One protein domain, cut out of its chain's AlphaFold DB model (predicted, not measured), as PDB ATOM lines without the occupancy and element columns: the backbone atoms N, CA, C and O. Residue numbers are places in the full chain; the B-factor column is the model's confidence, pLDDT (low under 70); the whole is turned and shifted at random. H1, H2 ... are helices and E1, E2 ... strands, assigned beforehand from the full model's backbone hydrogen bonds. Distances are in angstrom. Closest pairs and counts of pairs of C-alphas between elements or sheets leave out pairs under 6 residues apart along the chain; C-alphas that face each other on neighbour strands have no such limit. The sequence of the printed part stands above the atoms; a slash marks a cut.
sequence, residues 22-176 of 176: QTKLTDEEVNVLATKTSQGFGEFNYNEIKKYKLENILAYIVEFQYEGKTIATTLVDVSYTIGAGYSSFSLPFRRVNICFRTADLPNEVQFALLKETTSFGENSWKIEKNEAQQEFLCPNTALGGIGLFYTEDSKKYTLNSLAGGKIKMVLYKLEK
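This is residues 22 to 176 of the 176 residues of an uncharacterized protein of Capnocytophaga sp (UniProt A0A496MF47). A strongly twisted four-stranded sheet, E1 E9 E3 E4, takes the middle of the model; at one end E4 runs on into E5 of a small three-stranded sheet, E2 E6 E5, with H2 packed on it, and at the other end the hairpin E7 and E8 packs with H3. H1 grazes both larger sheets, and two long links, residues 91 to 106 and 140 to 166, run between the parts. The printed part has 155 residues, in the order E1 H1 E2 H2 E3 E4 E5 E6 H3 E7 E8 E9, mixed in class, with sheets E1 E9 E3 E4, E2 E6 E5 and E7 E8, each antiparallel. The whole is compact, with a radius of gyration of the C-alphas of 16.7 A and spans of 52 by 35 by 29 A.

In the largest sheet, E1 is residues 22 to 24, from C-alpha 22 at (52.676, -36.325, -18.125); E9, residues 167 to 175, is 25.4 A long and ends with C-alpha 175 at (53.073, -35.305, -24.457). E3, residues 57 to 66, is 26.5 A long, and E4, residues 69 to 77, is 23.4 A. The second sheet has E2, residues 43 to 45, E6, residues 86 to 90, and E5, residues 79 to 83. E7 is residues 125 to 129 and E8 residues 135 to 139. H1 is residues 27 to 36, 14.2 A long; H2 is residues 46 to 51; H3 is residues 107 to 115, from C-alpha 107 at (29.092, -40.245, 2.897).

E9 and E3 are antiparallel at 159 degrees, with N 63 and O 170 at 2.8 A. E1 pairs with E9 through N 23 and O 173, 2.9 A. The hairpin E3 and E4 has N 62 and O 74 at 2.9 A. E4 bends by 57 degrees at residue 72 and runs on into E5 at 20 degrees. In the hairpin E5 and E6, N 81 and O 88 are 2.9 A apart; E2 and E6 have N 44 and O 89 at 2.8 A. H2 stands up from this sheet over E2, at a height of 6.9 A; its closest C-alphas to E6 are Tyr 46 and Ser 87, 5.5 A. H1 only grazes this sheet with residues 33 to 36, and the largest sheet with residues 27 to 30. The hairpin E7 and E8 has N 128 and O 136 at 2.8 A; the closest C-alphas of H3 and E7 are Leu 114 and Trp 125, 5.4 A. H3 and E9 are only just apart, closest at 8.2 A. In H1, H2 and H3 every O i to N i+4 pair is within hydrogen-bond range.

The two C-alphas farthest apart, Gly 85 and Asn 107, are 54.3 A apart. The printed part has no cut. The links E6 to H3 and E8 to E9 are long; between them residues 95 to 96 pair antiparallel with 146 to 147. Residues 141 to 143 are under 70 in pLDDT; the mean of the printed part is 90.5.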
ATOM      1  N   GLN A  22      53.823 -36.950 -18.775       93.69
ATOM      2  CA  GLN A  22      52.676 -36.325 -18.125       93.69
ATOM      3  C   GLN A  22      53.140 -35.072 -17.373       93.69
ATOM      4  O   GLN A  22      53.940 -35.157 -16.442       93.69
ATOM      5  N   THR A  23      52.626 -33.903 -17.758       95.50
ATOM      6  CA  THR A  23      52.981 -32.617 -17.137       95.50
ATOM      7  C   THR A  23      51.726 -31.940 -16.595       95.50
ATOM      8  O   THR A  23      50.760 -31.763 -17.332       95.50
ATOM      9  N   LYS A  24      51.723 -31.537 -15.319       96.69
ATOM     10  CA  LYS A  24      50.613 -30.768 -14.736       96.69
ATOM     11  C   LYS A  24      50.515 -29.400 -15.412       96.69
ATOM     12  O   LYS A  24      51.540 -28.742 -15.585       96.69
ATOM     13  N   LEU A  25      49.305 -28.970 -15.758       96.50
ATOM     14  CA  LEU A  25      49.077 -27.637 -16.308       96.50
ATOM     15  C   LEU A  25      49.211 -26.566 -15.229       96.50
ATOM     16  O   LEU A  25      48.812 -26.743 -14.075       96.50
ATOM     17  N   THR A  26      49.751 -25.430 -15.645       96.75
ATOM     18  CA  THR A  26      49.741 -24.184 -14.880       96.75
ATOM     19  C   THR A  26      48.376 -23.498 -14.955       96.75
ATOM     20  O   THR A  26      47.598 -23.740 -15.878       96.75
ATOM     21  N   ASP A  27      48.101 -22.587 -14.019       94.94
ATOM     22  CA  ASP A  27      46.864 -21.793 -14.026       94.94
ATOM     23  C   ASP A  27      46.706 -20.968 -15.313       94.94
ATOM     24  O   ASP A  27      45.594 -20.789 -15.803       94.94
ATOM     25  N   GLU A  28      47.816 -20.499 -15.892       95.75
ATOM     26  CA  GLU A  28      47.797 -19.764 -17.159       95.75
ATOM     27  C   GLU A  28      47.434 -20.676 -18.337       95.75
ATOM     28  O   GLU A  28      46.594 -20.315 -19.158       95.75
ATOM     29  N   GLU A  29      48.003 -21.886 -18.408       95.31
ATOM     30  CA  GLU A  29      47.625 -22.871 -19.432       95.31
ATOM     31  C   GLU A  29      46.147 -23.267 -19.305       95.31
ATOM     32  O   GLU A  29      45.446 -23.344 -20.315       95.31
ATOM     33  N   VAL A  30      45.648 -23.458 -18.078       95.31
ATOM     34  CA  VAL A  30      44.219 -23.699 -17.817       95.31
ATOM     35  C   VAL A  30      43.377 -22.532 -18.322       95.31
ATOM     36  O   VAL A  30      42.402 -22.754 -19.039       95.31
ATOM     37  N   ASN A  31      43.755 -21.297 -17.990       94.75
ATOM     38  CA  ASN A  31      43.013 -20.110 -18.397       94.75
ATOM     39  C   ASN A  31      42.970 -19.955 -19.928       94.75
ATOM     40  O   ASN A  31      41.914 -19.646 -20.483       94.75
ATOM     41  N   VAL A  32      44.085 -20.216 -20.620       93.75
ATOM     42  CA  VAL A  32      44.163 -20.195 -22.089       93.75
ATOM     43  C   VAL A  32      43.229 -21.230 -22.709       93.75
ATOM     44  O   VAL A  32      42.446 -20.883 -23.598       93.75
ATOM     45  N   LEU A  33      43.274 -22.481 -22.235       92.94
ATOM     46  CA  LEU A  33      42.387 -23.538 -22.724       92.94
ATOM     47  C   LEU A  33      40.927 -23.164 -22.501       92.94
ATOM     48  O   LEU A  33      40.160 -23.115 -23.457       92.94
ATOM     49  N   ALA A  34      40.574 -22.810 -21.269       92.50
ATOM     50  CA  ALA A  34      39.216 -22.469 -20.886       92.50
ATOM     51  C   ALA A  34      38.653 -21.270 -21.658       92.50
ATOM     52  O   ALA A  34      37.506 -21.314 -22.093       92.50
ATOM     53  N   THR A  35      39.458 -20.224 -21.874       91.50
ATOM     54  CA  THR A  35      39.063 -19.037 -22.649       91.50
ATOM     55  C   THR A  35      38.805 -19.406 -24.103       91.50
ATOM     56  O   THR A  35      37.800 -19.007 -24.694       91.50
ATOM     57  N   LYS A  36      39.687 -20.206 -24.708       90.25
ATOM     58  CA  LYS A  36      39.498 -20.609 -26.103       90.25
ATOM     59  C   LYS A  36      38.275 -21.499 -26.250       90.25
ATOM     60  O   LYS A  36      37.414 -21.274 -27.101       90.25
ATOM     61  N   THR A  37      38.148 -22.453 -25.340       87.19
ATOM     62  CA  THR A  37      36.945 -23.241 -25.154       87.19
ATOM     63  C   THR A  37      35.895 -22.489 -24.338       87.19
ATOM     64  O   THR A  37      35.170 -23.111 -23.583       87.19
ATOM     65  N   SER A  38      35.768 -21.172 -24.406       84.19
ATOM     66  CA  SER A  38      34.528 -20.486 -24.023       84.19
ATOM     67  C   SER A  38      33.906 -19.831 -25.254       84.19
ATOM     68  O   SER A  38      32.691 -19.889 -25.431       84.19
ATOM     69  N   GLN A  39      34.753 -19.425 -26.204       81.12
ATOM     70  CA  GLN A  39      34.450 -18.665 -27.420       81.12
ATOM     71  C   GLN A  39      33.892 -19.467 -28.616       81.12
ATOM     72  O   GLN A  39      33.672 -18.892 -29.676       81.12
ATOM     73  N   GLY A  40      33.655 -20.779 -28.491       74.44
ATOM     74  CA  GLY A  40      33.037 -21.601 -29.550       74.44
ATOM     75  C   GLY A  40      33.593 -23.025 -29.609       74.44
ATOM     76  O   GLY A  40      33.688 -23.693 -28.583       74.44
ATOM     77  N   PHE A  41      34.021 -23.502 -30.777       70.81
ATOM     78  CA  PHE A  41      34.562 -24.865 -30.931       70.81
ATOM     79  C   PHE A  41      35.932 -25.100 -30.263       70.81
ATOM     80  O   PHE A  41      36.456 -26.208 -30.316       70.81
ATOM     81  N   GLY A  42      36.515 -24.087 -29.609       78.81
ATOM     82  CA  GLY A  42      37.782 -24.253 -28.895       78.81
ATOM     83  C   GLY A  42      38.982 -24.456 -29.819       78.81
ATOM     84  O   GLY A  42      39.931 -25.131 -29.433       78.81
ATOM     85  N   GLU A  43      38.927 -23.914 -31.038       89.06
ATOM     86  CA  GLU A  43      39.938 -24.134 -32.075       89.06
ATOM     87  C   GLU A  43      41.080 -23.124 -32.012       89.06
ATOM     88  O   GLU A  43      40.890 -21.930 -32.236       89.06
ATOM     89  N   PHE A  44      42.285 -23.619 -31.767       92.25
ATOM     90  CA  PHE A  44      43.541 -22.892 -31.861       92.25
ATOM     91  C   PHE A  44      44.056 -22.938 -33.297       92.25
ATOM     92  O   PHE A  44      44.193 -24.018 -33.873       92.25
ATOM     93  N   ASN A  45      44.376 -21.773 -33.863       92.12
ATOM     94  CA  ASN A  45      45.009 -21.687 -35.179       92.12
ATOM     95  C   ASN A  45      46.519 -21.979 -35.104       92.12
ATOM     96  O   ASN A  45      47.101 -22.060 -34.023       92.12
ATOM     97  N   TYR A  46      47.183 -22.067 -36.259       92.00
ATOM     98  CA  TYR A  46      48.620 -22.352 -36.357       92.00
ATOM     99  C   TYR A  46      49.520 -21.474 -35.464       92.00
ATOM    100  O   TYR A  46      50.403 -21.988 -34.775       92.00
ATOM    101  N   ASN A  47      49.295 -20.157 -35.435       93.56
ATOM    102  CA  ASN A  47      50.117 -19.249 -34.630       93.56
ATOM    103  C   ASN A  47      49.904 -19.491 -33.133       93.56
ATOM    104  O   ASN A  47      50.856 -19.461 -32.355       93.56
ATOM    105  N   GLU A  48      48.665 -19.761 -32.725       93.94
ATOM    106  CA  GLU A  48      48.329 -20.083 -31.341       93.94
ATOM    107  C   GLU A  48      48.896 -21.448 -30.929       93.94
ATOM    108  O   GLU A  48      49.470 -21.563 -29.848       93.94
ATOM    109  N   ILE A  49      48.827 -22.451 -31.809       93.56
ATOM    110  CA  ILE A  49      49.432 -23.774 -31.608       93.56
ATOM    111  C   ILE A  49      50.923 -23.641 -31.283       93.56
ATOM    112  O   ILE A  49      51.384 -24.214 -30.299       93.56
ATOM    113  N   LYS A  50      51.662 -22.843 -32.066       93.31
ATOM    114  CA  LYS A  50      53.092 -22.579 -31.835       93.31
ATOM    115  C   LYS A  50      53.330 -21.786 -30.553       93.31
ATOM    116  O   LYS A  50      54.197 -22.141 -29.758       93.31
ATOM    117  N   LYS A  51      52.552 -20.720 -30.330       95.06
ATOM    118  CA  LYS A  51      52.663 -19.854 -29.146       95.06
ATOM    119  C   LYS A  51      52.488 -20.644 -27.847       95.06
ATOM    120  O   LYS A  51      53.239 -20.426 -26.899       95.06
ATOM    121  N   TYR A  52      51.516 -21.554 -27.816       93.06
ATOM    122  CA  TYR A  52      51.158 -22.346 -26.637       93.06
ATOM    123  C   TYR A  52      51.757 -23.761 -26.635       93.06
ATOM    124  O   TYR A  52      51.479 -24.532 -25.720       93.06
ATOM    125  N   LYS A  53      52.616 -24.095 -27.613       91.69
ATOM    126  CA  LYS A  53      53.328 -25.382 -27.730       91.69
ATOM    127  C   LYS A  53      52.392 -26.601 -27.703       91.69
ATOM    128  O   LYS A  53      52.644 -27.572 -26.996       91.69
ATOM    129  N   LEU A  54      51.302 -26.549 -28.470       92.19
ATOM    130  CA  LEU A  54      50.250 -27.583 -28.464       92.19
ATOM    131  C   LEU A  54      50.549 -28.782 -29.384       92.19
ATOM    132  O   LEU A  54      49.808 -29.755 -29.400       92.19
ATOM    133  N   GLU A  55      51.633 -28.725 -30.155       89.12
ATOM    134  CA  GLU A  55      51.916 -29.633 -31.282       89.12
ATOM    135  C   GLU A  55      52.151 -31.090 -30.872       89.12
ATOM    136  O   GLU A  55      51.894 -32.002 -31.653       89.12
ATOM    137  N   ASN A  56      52.643 -31.303 -29.650       88.81
ATOM    138  CA  ASN A  56      53.004 -32.626 -29.141       88.81
ATOM    139  C   ASN A  56      52.008 -33.158 -28.107       88.81
ATOM    140  O   ASN A  56      52.252 -34.216 -27.526       88.81
ATOM    141  N   ILE A  57      50.909 -32.437 -27.865       92.44
ATOM    142  CA  ILE A  57      49.878 -32.866 -26.923       92.44
ATOM    143  C   ILE A  57      49.041 -33.962 -27.580       92.44
ATOM    144  O   ILE A  57      48.449 -33.765 -28.638       92.44
ATOM    145  N   LEU A  58      49.004 -35.120 -26.930       91.94
ATOM    146  CA  LEU A  58      48.238 -36.292 -27.349       91.94
ATOM    147  C   LEU A  58      46.823 -36.301 -26.791       91.94
ATOM    148  O   LEU A  58      45.894 -36.723 -27.466       91.94
ATOM    149  N   ALA A  59      46.700 -35.897 -25.534       92.88
ATOM    150  CA  ALA A  59      45.466 -35.824 -24.774       92.88
ATOM    151  C   ALA A  59      45.733 -34.995 -23.516       92.88
ATOM    152  O   ALA A  59      46.889 -34.750 -23.143       92.88
ATOM    153  N   TYR A  60      44.667 -34.627 -22.819       94.25
ATOM    154  CA  TYR A  60      44.770 -34.214 -21.428       94.25
ATOM    155  C   TYR A  60      44.242 -35.306 -20.504       94.25
ATOM    156  O   TYR A  60      43.394 -36.111 -20.875       94.25
ATOM    157  N   ILE A  61      44.754 -35.331 -19.281       95.06
ATOM    158  CA  ILE A  61      44.303 -36.217 -18.212       95.06
ATOM    159  C   ILE A  61      43.731 -35.341 -17.108       95.06
ATOM    160  O   ILE A  61      44.413 -34.441 -16.617       95.06
ATOM    161  N   VAL A  62      42.499 -35.618 -16.703       96.31
ATOM    162  CA  VAL A  62      41.874 -34.989 -15.539       96.31
ATOM    163  C   VAL A  62      41.919 -35.985 -14.397       96.31
ATOM    164  O   VAL A  62      41.321 -37.057 -14.477       96.31
ATOM    165  N   GLU A  63      42.608 -35.623 -13.325       96.81
ATOM    166  CA  GLU A  63      42.543 -36.329 -12.054       96.81
ATOM    167  C   GLU A  63      41.539 -35.654 -11.128       96.81
ATOM    168  O   GLU A  63      41.561 -34.437 -10.944       96.81
ATOM    169  N   PHE A  64      40.694 -36.464 -10.500       96.75
ATOM    170  CA  PHE A  64      39.812 -36.054  -9.420       96.75
ATOM    171  C   PHE A  64      40.469 -36.463  -8.113       96.75
ATOM    172  O   PHE A  64      40.717 -37.648  -7.884       96.75
ATOM    173  N   GLN A  65      40.775 -35.486  -7.267       96.50
ATOM    174  CA  GLN A  65      41.524 -35.690  -6.037       96.50
ATOM    175  C   GLN A  65      40.683 -35.324  -4.818       96.50
ATOM    176  O   GLN A  65      40.148 -34.218  -4.734       96.50
ATOM    177  N   TYR A  66      40.624 -36.228  -3.845       95.50
ATOM    178  CA  TYR A  66      40.037 -36.002  -2.527       95.50
ATOM    179  C   TYR A  66      41.125 -36.210  -1.469       95.50
ATOM    180  O   TYR A  66      41.846 -37.203  -1.509       95.50
ATOM    181  N   GLU A  67      41.307 -35.229  -0.579       94.00
ATOM    182  CA  GLU A  67      42.368 -35.237   0.449       94.00
ATOM    183  C   GLU A  67      43.781 -35.528  -0.107       94.00
ATOM    184  O   GLU A  67      44.611 -36.180   0.522       94.00
ATOM    185  N   GLY A  68      44.059 -35.050  -1.325       92.25
ATOM    186  CA  GLY A  68      45.347 -35.236  -2.004       92.25
ATOM    187  C   GLY A  68      45.551 -36.614  -2.643       92.25
ATOM    188  O   GLY A  68      46.615 -36.858  -3.204       92.25
ATOM    189  N   LYS A  69      44.553 -37.505  -2.592       93.81
ATOM    190  CA  LYS A  69      44.575 -38.808  -3.265       93.81
ATOM    191  C   LYS A  69      43.708 -38.777  -4.513       93.81
ATOM    192  O   LYS A  69      42.568 -38.317  -4.464       93.81
ATOM    193  N   THR A  70      44.226 -39.309  -5.612       95.12
ATOM    194  CA  THR A  70      43.464 -39.485  -6.850       95.12
ATOM    195  C   THR A  70      42.424 -40.585  -6.653       95.12
ATOM    196  O   THR A  70      42.770 -41.730  -6.380       95.12
ATOM    197  N   ILE A  71      41.149 -40.214  -6.762       94.31
ATOM    198  CA  ILE A  71      39.992 -41.110  -6.611       94.31
ATOM    199  C   ILE A  71      39.410 -41.532  -7.961       94.31
ATOM    200  O   ILE A  71      38.730 -42.548  -8.052       94.31
ATOM    201  N   ALA A  72      39.675 -40.757  -9.012       94.56
ATOM    202  CA  ALA A  72      39.332 -41.113 -10.375       94.56
ATOM    203  C   ALA A  72      40.192 -40.337 -11.371       94.56
ATOM    204  O   ALA A  72      40.688 -39.249 -11.070       94.56
ATOM    205  N   THR A  73      40.292 -40.871 -12.581       94.88
ATOM    206  CA  THR A  73      41.004 -40.245 -13.690       94.88
ATOM    207  C   THR A  73      40.197 -40.431 -14.965       94.88
ATOM    208  O   THR A  73      39.590 -41.481 -15.165       94.88
ATOM    209  N   THR A  74      40.187 -39.426 -15.833       93.44
ATOM    210  CA  THR A  74      39.587 -39.528 -17.167       93.44
ATOM    211  C   THR A  74      40.452 -38.823 -18.203       93.44
ATOM    212  O   THR A  74      41.212 -37.907 -17.875       93.44
ATOM    213  N   LEU A  75      40.352 -39.279 -19.447       92.12
ATOM    214  CA  LEU A  75      41.039 -38.685 -20.586       92.12
ATOM    215  C   LEU A  75      40.147 -37.635 -21.243       92.12
ATOM    216  O   LEU A  75      38.932 -37.792 -21.341       92.12
ATOM    217  N   VAL A  76      40.779 -36.563 -21.702       91.19
ATOM    218  CA  VAL A  76      40.169 -35.537 -22.540       91.19
ATOM    219  C   VAL A  76      40.905 -35.553 -23.861       91.19
ATOM    220  O   VAL A  76      42.056 -35.114 -23.955       91.19
ATOM    221  N   ASP A  77      40.232 -36.089 -24.868       87.38
ATOM    222  CA  ASP A  77      40.781 -36.159 -26.210       87.38
ATOM    223  C   ASP A  77      40.928 -34.763 -26.814       87.38
ATOM    224  O   ASP A  77      40.179 -33.827 -26.512       87.38
ATOM    225  N   VAL A  78      41.914 -34.645 -27.694       89.81
ATOM    226  CA  VAL A  78      42.182 -33.444 -28.479       89.81
ATOM    227  C   VAL A  78      42.091 -33.799 -29.953       89.81
ATOM    228  O   VAL A  78      42.436 -34.906 -30.365       89.81
ATOM    229  N   SER A  79      41.645 -32.848 -30.759       89.31
ATOM    230  CA  SER A  79      41.588 -32.999 -32.206       89.31
ATOM    231  C   SER A  79      42.683 -32.159 -32.836       89.31
ATOM    232  O   SER A  79      42.745 -30.951 -32.610       89.31
ATOM    233  N   TYR A  80      43.528 -32.789 -33.649       89.06
ATOM    234  CA  TYR A  80      44.500 -32.089 -34.481       89.06
ATOM    235  C   TYR A  80      44.152 -32.290 -35.952       89.06
ATOM    236  O   TYR A  80      44.153 -33.420 -36.444       89.06
ATOM    237  N   THR A  81      43.866 -31.200 -36.657       86.50
ATOM    238  CA  THR A  81      43.488 -31.229 -38.073       86.50
ATOM    239  C   THR A  81      44.557 -30.526 -38.891       86.50
ATOM    240  O   THR A  81      44.915 -29.389 -38.597       86.50
ATOM    241  N   ILE A  82      45.042 -31.180 -39.949       85.69
ATOM    242  CA  ILE A  82      45.963 -30.600 -40.934       85.69
ATOM    243  C   ILE A  82      45.351 -30.806 -42.317       85.69
ATOM    244  O   ILE A  82      45.066 -31.937 -42.705       85.69
ATOM    245  N   GLY A  83      45.165 -29.733 -43.081       81.38
ATOM    246  CA  GLY A  83      44.620 -29.835 -44.431       81.38
ATOM    247  C   GLY A  83      44.462 -28.484 -45.113       81.38
ATOM    248  O   GLY A  83      44.337 -27.463 -44.447       81.38
ATOM    249  N   ALA A  84      44.494 -28.479 -46.450       78.81
ATOM    250  CA  ALA A  84      44.264 -27.293 -47.288       78.81
ATOM    251  C   ALA A  84      45.093 -26.040 -46.906       78.81
ATOM    252  O   ALA A  84      44.628 -24.914 -47.050       78.81
ATOM    253  N   GLY A  85      46.324 -26.227 -46.411       82.88
ATOM    254  CA  GLY A  85      47.201 -25.130 -45.974       82.88
ATOM    255  C   GLY A  85      46.912 -24.585 -44.567       82.88
ATOM    256  O   GLY A  85      47.497 -23.579 -44.180       82.88
ATOM    257  N   TYR A  86      46.045 -25.245 -43.797       84.94
ATOM    258  CA  TYR A  86      45.674 -24.876 -42.433       84.94
ATOM    259  C   TYR A  86      46.008 -25.989 -41.428       84.94
ATOM    260  O   TYR A  86      46.065 -27.176 -41.766       84.94
ATOM    261  N   SER A  87      46.232 -25.596 -40.173       87.75
ATOM    262  CA  SER A  87      46.329 -26.510 -39.034       87.75
ATOM    263  C   SER A  87      45.508 -25.974 -37.867       87.75
ATOM    264  O   SER A  87      45.637 -24.793 -37.528       87.75
ATOM    265  N   SER A  88      44.715 -26.845 -37.243       89.44
ATOM    266  CA  SER A  88      44.011 -26.558 -35.995       89.44
ATOM    267  C   SER A  88      44.279 -27.598 -34.927       89.44
ATOM    268  O   SER A  88      44.519 -28.772 -35.202       89.44
ATOM    269  N   PHE A  89      44.199 -27.132 -33.688       90.94
ATOM    270  CA  PHE A  89      44.147 -27.944 -32.489       90.94
ATOM    271  C   PHE A  89      42.874 -27.554 -31.756       90.94
ATOM    272  O   PHE A  89      42.611 -26.363 -31.596       90.94
ATOM    273  N   SER A  90      42.084 -28.510 -31.294       86.81
ATOM    274  CA  SER A  90      40.931 -28.204 -30.460       86.81
ATOM    275  C   SER A  90      40.772 -29.189 -29.323       86.81
ATOM    276  O   SER A  90      41.148 -30.357 -29.409       86.81
ATOM    277  N   LEU A  91      40.192 -28.677 -28.242       85.88
ATOM    278  CA  LEU A  91      39.656 -29.473 -27.152       85.88
ATOM    279  C   LEU A  91      38.135 -29.512 -27.356       85.88
ATOM    280  O   LEU A  91      37.439 -28.587 -26.923       85.88
ATOM    281  N   PRO A  92      37.613 -30.516 -28.085       71.44
ATOM    282  CA  PRO A  92      36.218 -30.526 -28.521       71.44
ATOM    283  C   PRO A  92      35.232 -30.597 -27.347       71.44
ATOM    284  O   PRO A  92      34.105 -30.115 -27.462       71.44
ATOM    285  N   PHE A  93      35.655 -31.140 -26.198       72.81
ATOM    286  CA  PHE A  93      34.798 -31.333 -25.031       72.81
ATOM    287  C   PHE A  93      35.299 -30.570 -23.805       72.81
ATOM    288  O   PHE A  93      36.283 -30.930 -23.173       72.81
ATOM    289  N   ARG A  94      34.542 -29.546 -23.402       82.69
ATOM    290  CA  ARG A  94      34.749 -28.772 -22.156       82.69
ATOM    291  C   ARG A  94      34.253 -29.496 -20.904       82.69
ATOM    292  O   ARG A  94      34.316 -28.957 -19.798       82.69
ATOM    293  N   ARG A  95      33.639 -30.657 -21.110       88.50
ATOM    294  CA  ARG A  95      32.977 -31.461 -20.098       88.50
ATOM    295  C   ARG A  95      33.502 -32.879 -20.181       88.50
ATOM    296  O   ARG A  95      33.788 -33.362 -21.272       88.50
ATOM    297  N   VAL A  96      33.592 -33.533 -19.033       89.56
ATOM    298  CA  VAL A  96      34.021 -34.926 -18.931       89.56
ATOM    299  C   VAL A  96      32.964 -35.768 -18.248       89.56
ATOM    300  O   VAL A  96      32.322 -35.333 -17.291       89.56
ATOM    301  N   ASN A  97      32.801 -36.994 -18.731       88.50
ATOM    302  CA  ASN A  97      32.012 -38.003 -18.048       88.50
ATOM    303  C   ASN A  97      32.931 -38.787 -17.115       88.50
ATOM    304  O   ASN A  97      33.980 -39.281 -17.528       88.50
ATOM    305  N   ILE A  98      32.534 -38.885 -15.852       92.56
ATOM    306  CA  ILE A  98      33.214 -39.698 -14.851       92.56
ATOM    307  C   ILE A  98      32.179 -40.244 -13.881       92.56
ATOM    308  O   ILE A  98      31.239 -39.536 -13.565       92.56
ATOM    309  N   CYS A  99      32.347 -41.464 -13.391       94.38
ATOM    310  CA  CYS A  99      31.521 -42.002 -12.319       94.38
ATOM    311  C   CYS A  99      32.407 -42.397 -11.143       94.38
ATOM    312  O   CYS A  99      33.453 -43.019 -11.337       94.38
ATOM    313  N   PHE A 100      31.977 -42.078  -9.927       95.44
ATOM    314  CA  PHE A 100      32.661 -42.497  -8.708       95.44
ATOM    315  C   PHE A 100      31.920 -43.667  -8.090       95.44
ATOM    316  O   PHE A 100      30.710 -43.588  -7.898       95.44
ATOM    317  N   ARG A 101      32.619 -44.741  -7.734       94.44
ATOM    318  CA  ARG A 101      31.998 -45.806  -6.945       94.44
ATOM    319  C   ARG A 101      31.611 -45.237  -5.581       94.44
ATOM    320  O   ARG A 101      32.444 -44.627  -4.915       94.44
ATOM    321  N   THR A 102      30.368 -45.439  -5.153       94.94
ATOM    322  CA  THR A 102      29.883 -44.877  -3.878       94.94
ATOM    323  C   THR A 102      30.682 -45.408  -2.692       94.94
ATOM    324  O   THR A 102      31.063 -44.640  -1.818       94.94
ATOM    325  N   ALA A 103      31.028 -46.698  -2.711       92.94
ATOM    326  CA  ALA A 103      31.826 -47.348  -1.670       92.94
ATOM    327  C   ALA A 103      33.227 -46.738  -1.470       92.94
ATOM    328  O   ALA A 103      33.792 -46.871  -0.386       92.94
ATOM    329  N   ASP A 104      33.769 -46.055  -2.483       91.44
ATOM    330  CA  ASP A 104      35.104 -45.450  -2.435       91.44
ATOM    331  C   ASP A 104      35.057 -43.982  -1.958       91.44
ATOM    332  O   ASP A 104      36.095 -43.333  -1.817       91.44
ATOM    333  N   LEU A 105      33.858 -43.443  -1.693       94.62
ATOM    334  CA  LEU A 105      33.639 -42.064  -1.265       94.62
ATOM    335  C   LEU A 105      33.047 -41.987   0.150       94.62
ATOM    336  O   LEU A 105      32.070 -42.675   0.449       94.62
ATOM    337  N   PRO A 106      33.524 -41.070   1.009       95.12
ATOM    338  CA  PRO A 106      32.859 -40.778   2.275       95.12
ATOM    339  C   PRO A 106      31.426 -40.272   2.066       95.12
ATOM    340  O   PRO A 106      31.161 -39.502   1.140       95.12
ATOM    341  N   ASN A 107      30.510 -40.630   2.974       95.25
ATOM    342  CA  ASN A 107      29.092 -40.245   2.897       95.25
ATOM    343  C   ASN A 107      28.897 -38.738   2.695       95.25
ATOM    344  O   ASN A 107      28.070 -38.308   1.902       95.25
ATOM    345  N   GLU A 108      29.683 -37.916   3.383       94.75
ATOM    346  CA  GLU A 108      29.637 -36.459   3.256       94.75
ATOM    347  C   GLU A 108      29.977 -35.935   1.852       94.75
ATOM    348  O   GLU A 108      29.442 -34.904   1.446       94.75
ATOM    349  N   VAL A 109      30.850 -36.620   1.110       96.25
ATOM    350  CA  VAL A 109      31.194 -36.282  -0.276       96.25
ATOM    351  C   VAL A 109      30.065 -36.739  -1.191       96.25
ATOM    352  O   VAL A 109      29.628 -35.971  -2.044       96.25
ATOM    353  N   GLN A 110      29.532 -37.942  -0.960       96.00
ATOM    354  CA  GLN A 110      28.374 -38.455  -1.693       96.00
ATOM    355  C   GLN A 110      27.164 -37.516  -1.564       96.00
ATOM    356  O   GLN A 110      26.578 -37.109  -2.566       96.00
ATOM    357  N   PHE A 111      26.826 -37.107  -0.336       94.69
ATOM    358  CA  PHE A 111      25.742 -36.162  -0.069       94.69
ATOM    359  C   PHE A 111      25.990 -34.791  -0.693       94.69
ATOM    360  O   PHE A 111      25.044 -34.166  -1.165       94.69
ATOM    361  N   ALA A 112      27.234 -34.306  -0.684       94.94
ATOM    362  CA  ALA A 112      27.571 -33.033  -1.305       94.94
ATOM    363  C   ALA A 112      27.364 -33.083  -2.825       94.94
ATOM    364  O   ALA A 112      26.700 -32.200  -3.352       94.94
ATOM    365  N   LEU A 113      27.837 -34.137  -3.502       94.31
ATOM    366  CA  LEU A 113      27.619 -34.337  -4.942       94.31
ATOM    367  C   LEU A 113      26.126 -34.418  -5.283       94.31
ATOM    368  O   LEU A 113      25.658 -33.733  -6.183       94.31
ATOM    369  N   LEU A 114      25.348 -35.194  -4.525       93.19
ATOM    370  CA  LEU A 114      23.904 -35.333  -4.754       93.19
ATOM    371  C   LEU A 114      23.111 -34.034  -4.556       93.19
ATOM    372  O   LEU A 114      22.004 -33.920  -5.079       93.19
ATOM    373  N   LYS A 115      23.654 -33.071  -3.805       92.38
ATOM    374  CA  LYS A 115      23.059 -31.742  -3.610       92.38
ATOM    375  C   LYS A 115      23.493 -30.720  -4.656       92.38
ATOM    376  O   LYS A 115      22.921 -29.633  -4.680       92.38
ATOM    377  N   GLU A 116      24.495 -31.014  -5.481       90.31
ATOM    378  CA  GLU A 116      24.902 -30.088  -6.534       90.31
ATOM    379  C   GLU A 116      23.799 -29.976  -7.577       90.31
ATOM    380  O   GLU A 116      23.417 -30.961  -8.214       90.31
ATOM    381  N   THR A 117      23.317 -28.758  -7.785       85.12
ATOM    382  CA  THR A 117      22.271 -28.468  -8.755       85.12
ATOM    383  C   THR A 117      22.824 -27.760  -9.982       85.12
ATOM    384  O   THR A 117      23.845 -27.074  -9.950       85.12
ATOM    385  N   THR A 118      22.145 -27.961 -11.100       76.75
ATOM    386  CA  THR A 118      22.406 -27.245 -12.343       76.75
ATOM    387  C   THR A 118      21.860 -25.824 -12.254       76.75
ATOM    388  O   THR A 118      21.068 -25.494 -11.371       76.75
ATOM    389  N   SER A 119      22.190 -24.987 -13.240       73.38
ATOM    390  CA  SER A 119      21.578 -23.659 -13.395       73.38
ATOM    391  C   SER A 119      20.048 -23.694 -13.549       73.38
ATOM    392  O   SER A 119      19.410 -22.658 -13.411       73.38
ATOM    393  N   PHE A 120      19.464 -24.869 -13.813       76.75
ATOM    394  CA  PHE A 120      18.019 -25.093 -13.918       76.75
ATOM    395  C   PHE A 120      17.410 -25.712 -12.646       76.75
ATOM    396  O   PHE A 120      16.229 -26.043 -12.634       76.75
ATOM    397  N   GLY A 121      18.191 -25.869 -11.571       78.44
ATOM    398  CA  GLY A 121      17.718 -26.387 -10.283       78.44
ATOM    399  C   GLY A 121      17.601 -27.912 -10.196       78.44
ATOM    400  O   GLY A 121      17.138 -28.424  -9.181       78.44
ATOM    401  N   GLU A 122      18.030 -28.649 -11.221       81.25
ATOM    402  CA  GLU A 122      18.034 -30.117 -11.220       81.25
ATOM    403  C   GLU A 122      19.310 -30.681 -10.596       81.25
ATOM    404  O   GLU A 122      20.371 -30.074 -10.721       81.25
ATOM    405  N   ASN A 123      19.246 -31.873  -9.998       84.19
ATOM    406  CA  ASN A 123      20.438 -32.542  -9.475       84.19
ATOM    407  C   ASN A 123      21.409 -32.891 -10.613       84.19
ATOM    408  O   ASN A 123      21.062 -33.583 -11.577       84.19
ATOM    409  N   SER A 124      22.654 -32.440 -10.468       88.31
ATOM    410  CA  SER A 124      23.731 -32.665 -11.438       88.31
ATOM    411  C   SER A 124      24.285 -34.086 -11.392       88.31
ATOM    412  O   SER A 124      24.974 -34.503 -12.320       88.31
ATOM    413  N   TRP A 125      23.958 -34.837 -10.337       93.19
ATOM    414  CA  TRP A 125      24.433 -36.191 -10.077       93.19
ATOM    415  C   TRP A 125      23.270 -37.131  -9.776       93.19
ATOM    416  O   TRP A 125      22.272 -36.743  -9.165       93.19
ATOM    417  N   LYS A 126      23.423 -38.391 -10.174       92.56
ATOM    418  CA  LYS A 126      22.499 -39.490  -9.885       92.56
ATOM    419  C   LYS A 126      23.269 -40.734  -9.462       92.56
ATOM    420  O   LYS A 126      24.438 -40.899  -9.812       92.56
ATOM    421  N   ILE A 127      22.597 -41.604  -8.715       94.62
ATOM    422  CA  ILE A 127      23.110 -42.941  -8.420       94.62
ATOM    423  C   ILE A 127      22.711 -43.862  -9.568       94.62
ATOM    424  O   ILE A 127      21.534 -43.951  -9.917       94.62
ATOM    425  N   GLU A 128      23.688 -44.558 -10.132       94.44
ATOM    426  CA  GLU A 128      23.495 -45.607 -11.128       94.44
ATOM    427  C   GLU A 128      24.095 -46.922 -10.636       94.44
ATOM    428  O   GLU A 128      24.967 -46.940  -9.765       94.44
ATOM    429  N   LYS A 129      23.615 -48.037 -11.190       96.25
ATOM    430  CA  LYS A 129      24.141 -49.374 -10.910       96.25
ATOM    431  C   LYS A 129      24.726 -49.973 -12.174       96.25
ATOM    432  O   LYS A 129      24.123 -49.866 -13.238       96.25
ATOM    433  N   ASN A 130      25.880 -50.619 -12.047       92.44
ATOM    434  CA  ASN A 130      26.401 -51.459 -13.122       92.44
ATOM    435  C   ASN A 130      25.722 -52.844 -13.123       92.44
ATOM    436  O   ASN A 130      24.898 -53.155 -12.261       92.44
ATOM    437  N   GLU A 131      26.099 -53.704 -14.072       93.62
ATOM    438  CA  GLU A 131      25.565 -55.072 -14.189       93.62
ATOM    439  C   GLU A 131      25.795 -55.909 -12.920       93.62
ATOM    440  O   GLU A 131      24.937 -56.697 -12.525       93.62
ATOM    441  N   ALA A 132      26.910 -55.668 -12.222       94.69
ATOM    442  CA  ALA A 132      27.251 -56.300 -10.948       94.69
ATOM    443  C   ALA A 132      26.530 -55.681  -9.730       94.69
ATOM    444  O   ALA A 132      26.894 -55.978  -8.593       94.69
ATOM    445  N   GLN A 133      25.527 -54.820  -9.944       94.44
ATOM    446  CA  GLN A 133      24.754 -54.121  -8.906       94.44
ATOM    447  C   GLN A 133      25.580 -53.196  -7.996       94.44
ATOM    448  O   GLN A 133      25.103 -52.779  -6.940       94.44
ATOM    449  N   GLN A 134      26.799 -52.839  -8.399       96.19
ATOM    450  CA  GLN A 134      27.614 -51.863  -7.683       96.19
ATOM    451  C   GLN A 134      27.096 -50.457  -7.968       96.19
ATOM    452  O   GLN A 134      26.806 -50.124  -9.117       96.19
ATOM    453  N   GLU A 135      27.010 -49.639  -6.924       97.12
ATOM    454  CA  GLU A 135      26.504 -48.271  -7.003       97.12
ATOM    455  C   GLU A 135      27.608 -47.267  -7.348       97.12
ATOM    456  O   GLU A 135      28.723 -47.305  -6.818       97.12
ATOM    457  N   PHE A 136      27.262 -46.338  -8.234       96.38
ATOM    458  CA  PHE A 136      28.123 -45.258  -8.686       96.38
ATOM    459  C   PHE A 136      27.373 -43.932  -8.657       96.38
ATOM    460  O   PHE A 136      26.201 -43.867  -9.010       96.38
ATOM    461  N   LEU A 137      28.069 -42.863  -8.286       95.69
ATOM    462  CA  LEU A 137      27.634 -41.493  -8.509       95.69
ATOM    463  C   LEU A 137      28.125 -41.040  -9.876       95.69
ATOM    464  O   LEU A 137      29.328 -40.886 -10.090       95.69
ATOM    465  N   CYS A 138      27.178 -40.822 -10.779       94.56
ATOM    466  CA  CYS A 138      27.425 -40.410 -12.149       94.56
ATOM    467  C   CYS A 138      26.770 -39.044 -12.426       94.56
ATOM    468  O   CYS A 138      25.689 -38.761 -11.896       94.56
ATOM    469  N   PRO A 139      27.378 -38.199 -13.273       91.38
ATOM    470  CA  PRO A 139      26.776 -36.984 -13.780       91.38
ATOM    471  C   PRO A 139      25.462 -37.317 -14.468       91.38
ATOM    472  O   PRO A 139      25.337 -38.326 -15.167       91.38
ATOM    473  N   ASN A 140      24.473 -36.450 -14.305       84.44
ATOM    474  CA  ASN A 140      23.230 -36.597 -15.029       84.44
ATOM    475  C   ASN A 140      23.505 -36.458 -16.539       84.44
ATOM    476  O   ASN A 140      24.012 -35.438 -17.006       84.44
ATOM    477  N   THR A 141      23.186 -37.502 -17.307       67.56
ATOM    478  CA  THR A 141      23.505 -37.634 -18.737       67.56
ATOM    479  C   THR A 141      22.886 -36.530 -19.590       67.56
ATOM    480  O   THR A 141      23.453 -36.175 -20.621       67.56
ATOM    481  N   ALA A 142      21.782 -35.925 -19.133       67.81
ATOM    482  CA  ALA A 142      21.176 -34.751 -19.766       67.81
ATOM    483  C   ALA A 142      22.132 -33.541 -19.848       67.81
ATOM    484  O   ALA A 142      21.927 -32.638 -20.652       67.81
ATOM    485  N   LEU A 143      23.196 -33.531 -19.042       66.00
ATOM    486  CA  LEU A 143      24.135 -32.418 -18.922       66.00
ATOM    487  C   LEU A 143      25.404 -32.603 -19.759       66.00
ATOM    488  O   LEU A 143      26.245 -31.707 -19.789       66.00
ATOM    489  N   GLY A 144      25.585 -33.748 -20.423       74.25
ATOM    490  CA  GLY A 144      26.792 -34.010 -21.215       74.25
ATOM    491  C   GLY A 144      28.089 -33.997 -20.392       74.25
ATOM    492  O   GLY A 144      29.141 -33.640 -20.917       74.25
ATOM    493  N   GLY A 145      28.006 -34.334 -19.099       86.75
ATOM    494  CA  GLY A 145      29.144 -34.447 -18.186       86.75
ATOM    495  C   GLY A 145      29.398 -33.219 -17.310       86.75
ATOM    496  O   GLY A 145      28.610 -32.271 -17.259       86.75
ATOM    497  N   ILE A 146      30.526 -33.252 -16.605       89.88
ATOM    498  CA  ILE A 146      30.970 -32.241 -15.644       89.88
ATOM    499  C   ILE A 146      31.873 -31.224 -16.325       89.88
ATOM    500  O   ILE A 146      32.836 -31.602 -16.985       89.88
ATOM    501  N   GLY A 147      31.591 -29.933 -16.136       90.44
ATOM    502  CA  GLY A 147      32.430 -28.847 -16.644       90.44
ATOM    503  C   GLY A 147      33.835 -28.877 -16.049       90.44
ATOM    504  O   GLY A 147      33.982 -28.902 -14.828       90.44
ATOM    505  N   LEU A 148      34.847 -28.836 -16.916       92.38
ATOM    506  CA  LEU A 148      36.259 -28.794 -16.526       92.38
ATOM    507  C   LEU A 148      36.679 -27.438 -15.964       92.38
ATOM    508  O   LEU A 148      37.527 -27.370 -15.076       92.38
ATOM    509  N   PHE A 149      36.094 -26.368 -16.494       93.25
ATOM    510  CA  PHE A 149      36.496 -24.999 -16.205       93.25
ATOM    511  C   PHE A 149      35.375 -24.237 -15.510       93.25
ATOM    512  O   PHE A 149      34.198 -24.421 -15.822       93.25
ATOM    513  N   TYR A 150      35.762 -23.356 -14.596       91.44
ATOM    514  CA  TYR A 150      34.883 -22.476 -13.841       91.44
ATOM    515  C   TYR A 150      35.391 -21.033 -13.921       91.44
ATOM    516  O   TYR A 150      36.587 -20.794 -14.085       91.44
ATOM    517  N   THR A 151      34.482 -20.068 -13.826       91.44
ATOM    518  CA  THR A 151      34.804 -18.642 -13.739       91.44
ATOM    519  C   THR A 151      33.706 -17.921 -12.964       91.44
ATOM    520  O   THR A 151      32.527 -18.229 -13.135       91.44
ATOM    521  N   GLU A 152      34.092 -16.958 -12.131       87.31
ATOM    522  CA  GLU A 152      33.155 -16.063 -11.435       87.31
ATOM    523  C   GLU A 152      32.834 -14.817 -12.265       87.31
ATOM    524  O   GLU A 152      31.720 -14.303 -12.226       87.31
ATOM    525  N   ASP A 153      33.814 -14.329 -13.028       87.31
ATOM    526  CA  ASP A 153      33.795 -13.011 -13.665       87.31
ATOM    527  C   ASP A 153      33.805 -13.066 -15.200       87.31
ATOM    528  O   ASP A 153      33.791 -12.025 -15.857       87.31
ATOM    529  N   SER A 154      33.828 -14.272 -15.778       82.50
ATOM    530  CA  SER A 154      33.981 -14.525 -17.219       82.50
ATOM    531  C   SER A 154      35.271 -13.969 -17.835       82.50
ATOM    532  O   SER A 154      35.377 -13.873 -19.058       82.50
ATOM    533  N   LYS A 155      36.261 -13.605 -17.011       86.06
ATOM    534  CA  LYS A 155      37.555 -13.066 -17.454       86.06
ATOM    535  C   LYS A 155      38.695 -14.004 -17.120       86.06
ATOM    536  O   LYS A 155      39.594 -14.174 -17.939       86.06
ATOM    537  N   LYS A 156      38.665 -14.594 -15.924       92.31
ATOM    538  CA  LYS A 156      39.665 -15.559 -15.487       92.31
ATOM    539  C   LYS A 156      39.000 -16.891 -15.206       92.31
ATOM    540  O   LYS A 156      38.071 -16.989 -14.404       92.31
ATOM    541  N   TYR A 157      39.501 -17.914 -15.876       93.62
ATOM    542  CA  TYR A 157      39.055 -19.280 -15.704       93.62
ATOM    543  C   TYR A 157      40.033 -20.061 -14.834       93.62
ATOM    544  O   TYR A 157      41.251 -19.900 -14.925       93.62
ATOM    545  N   THR A 158      39.478 -20.942 -14.015       94.56
ATOM    546  CA  THR A 158      40.204 -21.926 -13.212       94.56
ATOM    547  C   THR A 158      39.650 -23.319 -13.484       94.56
ATOM    548  O   THR A 158      38.618 -23.482 -14.144       94.56
ATOM    549  N   LEU A 159      40.341 -24.351 -12.992       94.88
ATOM    550  CA  LEU A 159      39.760 -25.688 -12.958       94.88
ATOM    551  C   LEU A 159      38.597 -25.714 -11.973       94.88
ATOM    552  O   LEU A 159      38.656 -25.123 -10.894       94.88
ATOM    553  N   ASN A 160      37.548 -26.420 -12.367       93.88
ATOM    554  CA  ASN A 160      36.380 -26.610 -11.537       93.88
ATOM    555  C   ASN A 160      36.694 -27.530 -10.340       93.88
ATOM    556  O   ASN A 160      37.710 -28.229 -10.288       93.88
ATOM    557  N   SER A 161      35.795 -27.542  -9.365       94.62
ATOM    558  CA  SER A 161      35.842 -28.439  -8.215       94.62
ATOM    559  C   SER A 161      34.451 -28.988  -7.934       94.62
ATOM    560  O   SER A 161      33.458 -28.385  -8.332       94.62
ATOM    561  N   LEU A 162      34.384 -30.138  -7.269       94.69
ATOM    562  CA  LEU A 162      33.129 -30.823  -6.963       94.69
ATOM    563  C   LEU A 162      32.966 -31.000  -5.459       94.69
ATOM    564  O   LEU A 162      33.911 -30.830  -4.680       94.69
ATOM    565  N   ALA A 163      31.758 -31.375  -5.060       94.56
ATOM    566  CA  ALA A 163      31.338 -31.536  -3.681       94.56
ATOM    567  C   ALA A 163      31.637 -30.282  -2.840       94.56
ATOM    568  O   ALA A 163      32.161 -30.385  -1.730       94.56
ATOM    569  N   GLY A 164      31.366 -29.091  -3.391       89.94
ATOM    570  CA  GLY A 164      31.654 -27.816  -2.721       89.94
ATOM    571  C   GLY A 164      33.148 -27.581  -2.460       89.94
ATOM    572  O   GLY A 164      33.519 -27.076  -1.403       89.94
ATOM    573  N   GLY A 165      34.014 -28.002  -3.386       94.38
ATOM    574  CA  GLY A 165      35.467 -27.822  -3.292       94.38
ATOM    575  C   GLY A 165      36.230 -28.977  -2.639       94.38
ATOM    576  O   GLY A 165      37.462 -28.941  -2.595       94.38
ATOM    577  N   LYS A 166      35.536 -30.014  -2.152       95.56
ATOM    578  CA  LYS A 166      36.167 -31.189  -1.529       95.56
ATOM    579  C   LYS A 166      36.915 -32.058  -2.536       95.56
ATOM    580  O   LYS A 166      37.979 -32.580  -2.209       95.56
ATOM    581  N   ILE A 167      36.374 -32.209  -3.745       96.75
ATOM    582  CA  ILE A 167      37.044 -32.910  -4.842       96.75
ATOM    583  C   ILE A 167      37.666 -31.862  -5.760       96.75
ATOM    584  O   ILE A 167      36.965 -31.077  -6.402       96.75
ATOM    585  N   LYS A 168      38.993 -31.862  -5.837       96.88
ATOM    586  CA  LYS A 168      39.761 -30.972  -6.709       96.88
ATOM    587  C   LYS A 168      40.010 -31.649  -8.046       96.88
ATOM    588  O   LYS A 168      40.331 -32.834  -8.077       96.88
ATOM    589  N   MET A 169      39.908 -30.896  -9.133       96.69
ATOM    590  CA  MET A 169      40.379 -31.357 -10.435       96.69
ATOM    591  C   MET A 169      41.824 -30.918 -10.648       96.69
ATOM    592  O   MET A 169      42.196 -29.786 -10.337       96.69
ATOM    593  N   VAL A 170      42.634 -31.807 -11.209       96.88
ATOM    594  CA  VAL A 170      43.988 -31.498 -11.664       96.88
ATOM    595  C   VAL A 170      44.114 -31.923 -13.115       96.88
ATOM    596  O   VAL A 170      43.824 -33.064 -13.457       96.88
ATOM    597  N   LEU A 171      44.538 -30.994 -13.967       96.31
ATOM    598  CA  LEU A 171      44.682 -31.228 -15.397       96.31
ATOM    599  C   LEU A 171      46.154 -31.431 -15.745       96.31
ATOM    600  O   LEU A 171      47.015 -30.639 -15.353       96.31
ATOM    601  N   TYR A 172      46.434 -32.479 -16.504       96.38
ATOM    602  CA  TYR A 172      47.751 -32.791 -17.034       96.38
ATOM    603  C   TYR A 172      47.689 -32.856 -18.553       96.38
ATOM    604  O   TYR A 172      46.691 -33.298 -19.111       96.38
ATOM    605  N   LYS A 173      48.764 -32.456 -19.227       94.81
ATOM    606  CA  LYS A 173      48.981 -32.750 -20.644       94.81
ATOM    607  C   LYS A 173      49.800 -34.021 -20.764       94.81
ATOM    608  O   LYS A 173      50.768 -34.205 -20.022       94.81
ATOM    609  N   LEU A 174      49.391 -34.871 -21.693       94.50
ATOM    610  CA  LEU A 174      50.132 -36.044 -22.115       94.50
ATOM    611  C   LEU A 174      50.870 -35.694 -23.407       94.50
ATOM    612  O   LEU A 174      50.241 -35.340 -24.403       94.50
ATOM    613  N   GLU A 175      52.194 -35.754 -23.377       92.44
ATOM    614  CA  GLU A 175      53.073 -35.305 -24.457       92.44
ATOM    615  C   GLU A 175      53.895 -36.485 -25.006       92.44
ATOM    616  O   GLU A 175      54.265 -37.389 -24.247       92.44
ATOM    617  N   LYS A 176      54.157 -36.478 -26.323       84.44
ATOM    618  CA  LYS A 176      55.102 -37.403 -26.983       84.44
ATOM    619  C   LYS A 176      56.557 -37.133 -26.604       84.44
ATOM    620  O   LYS A 176      56.901 -35.949 -26.381       84.44
TER     621      LYS A 176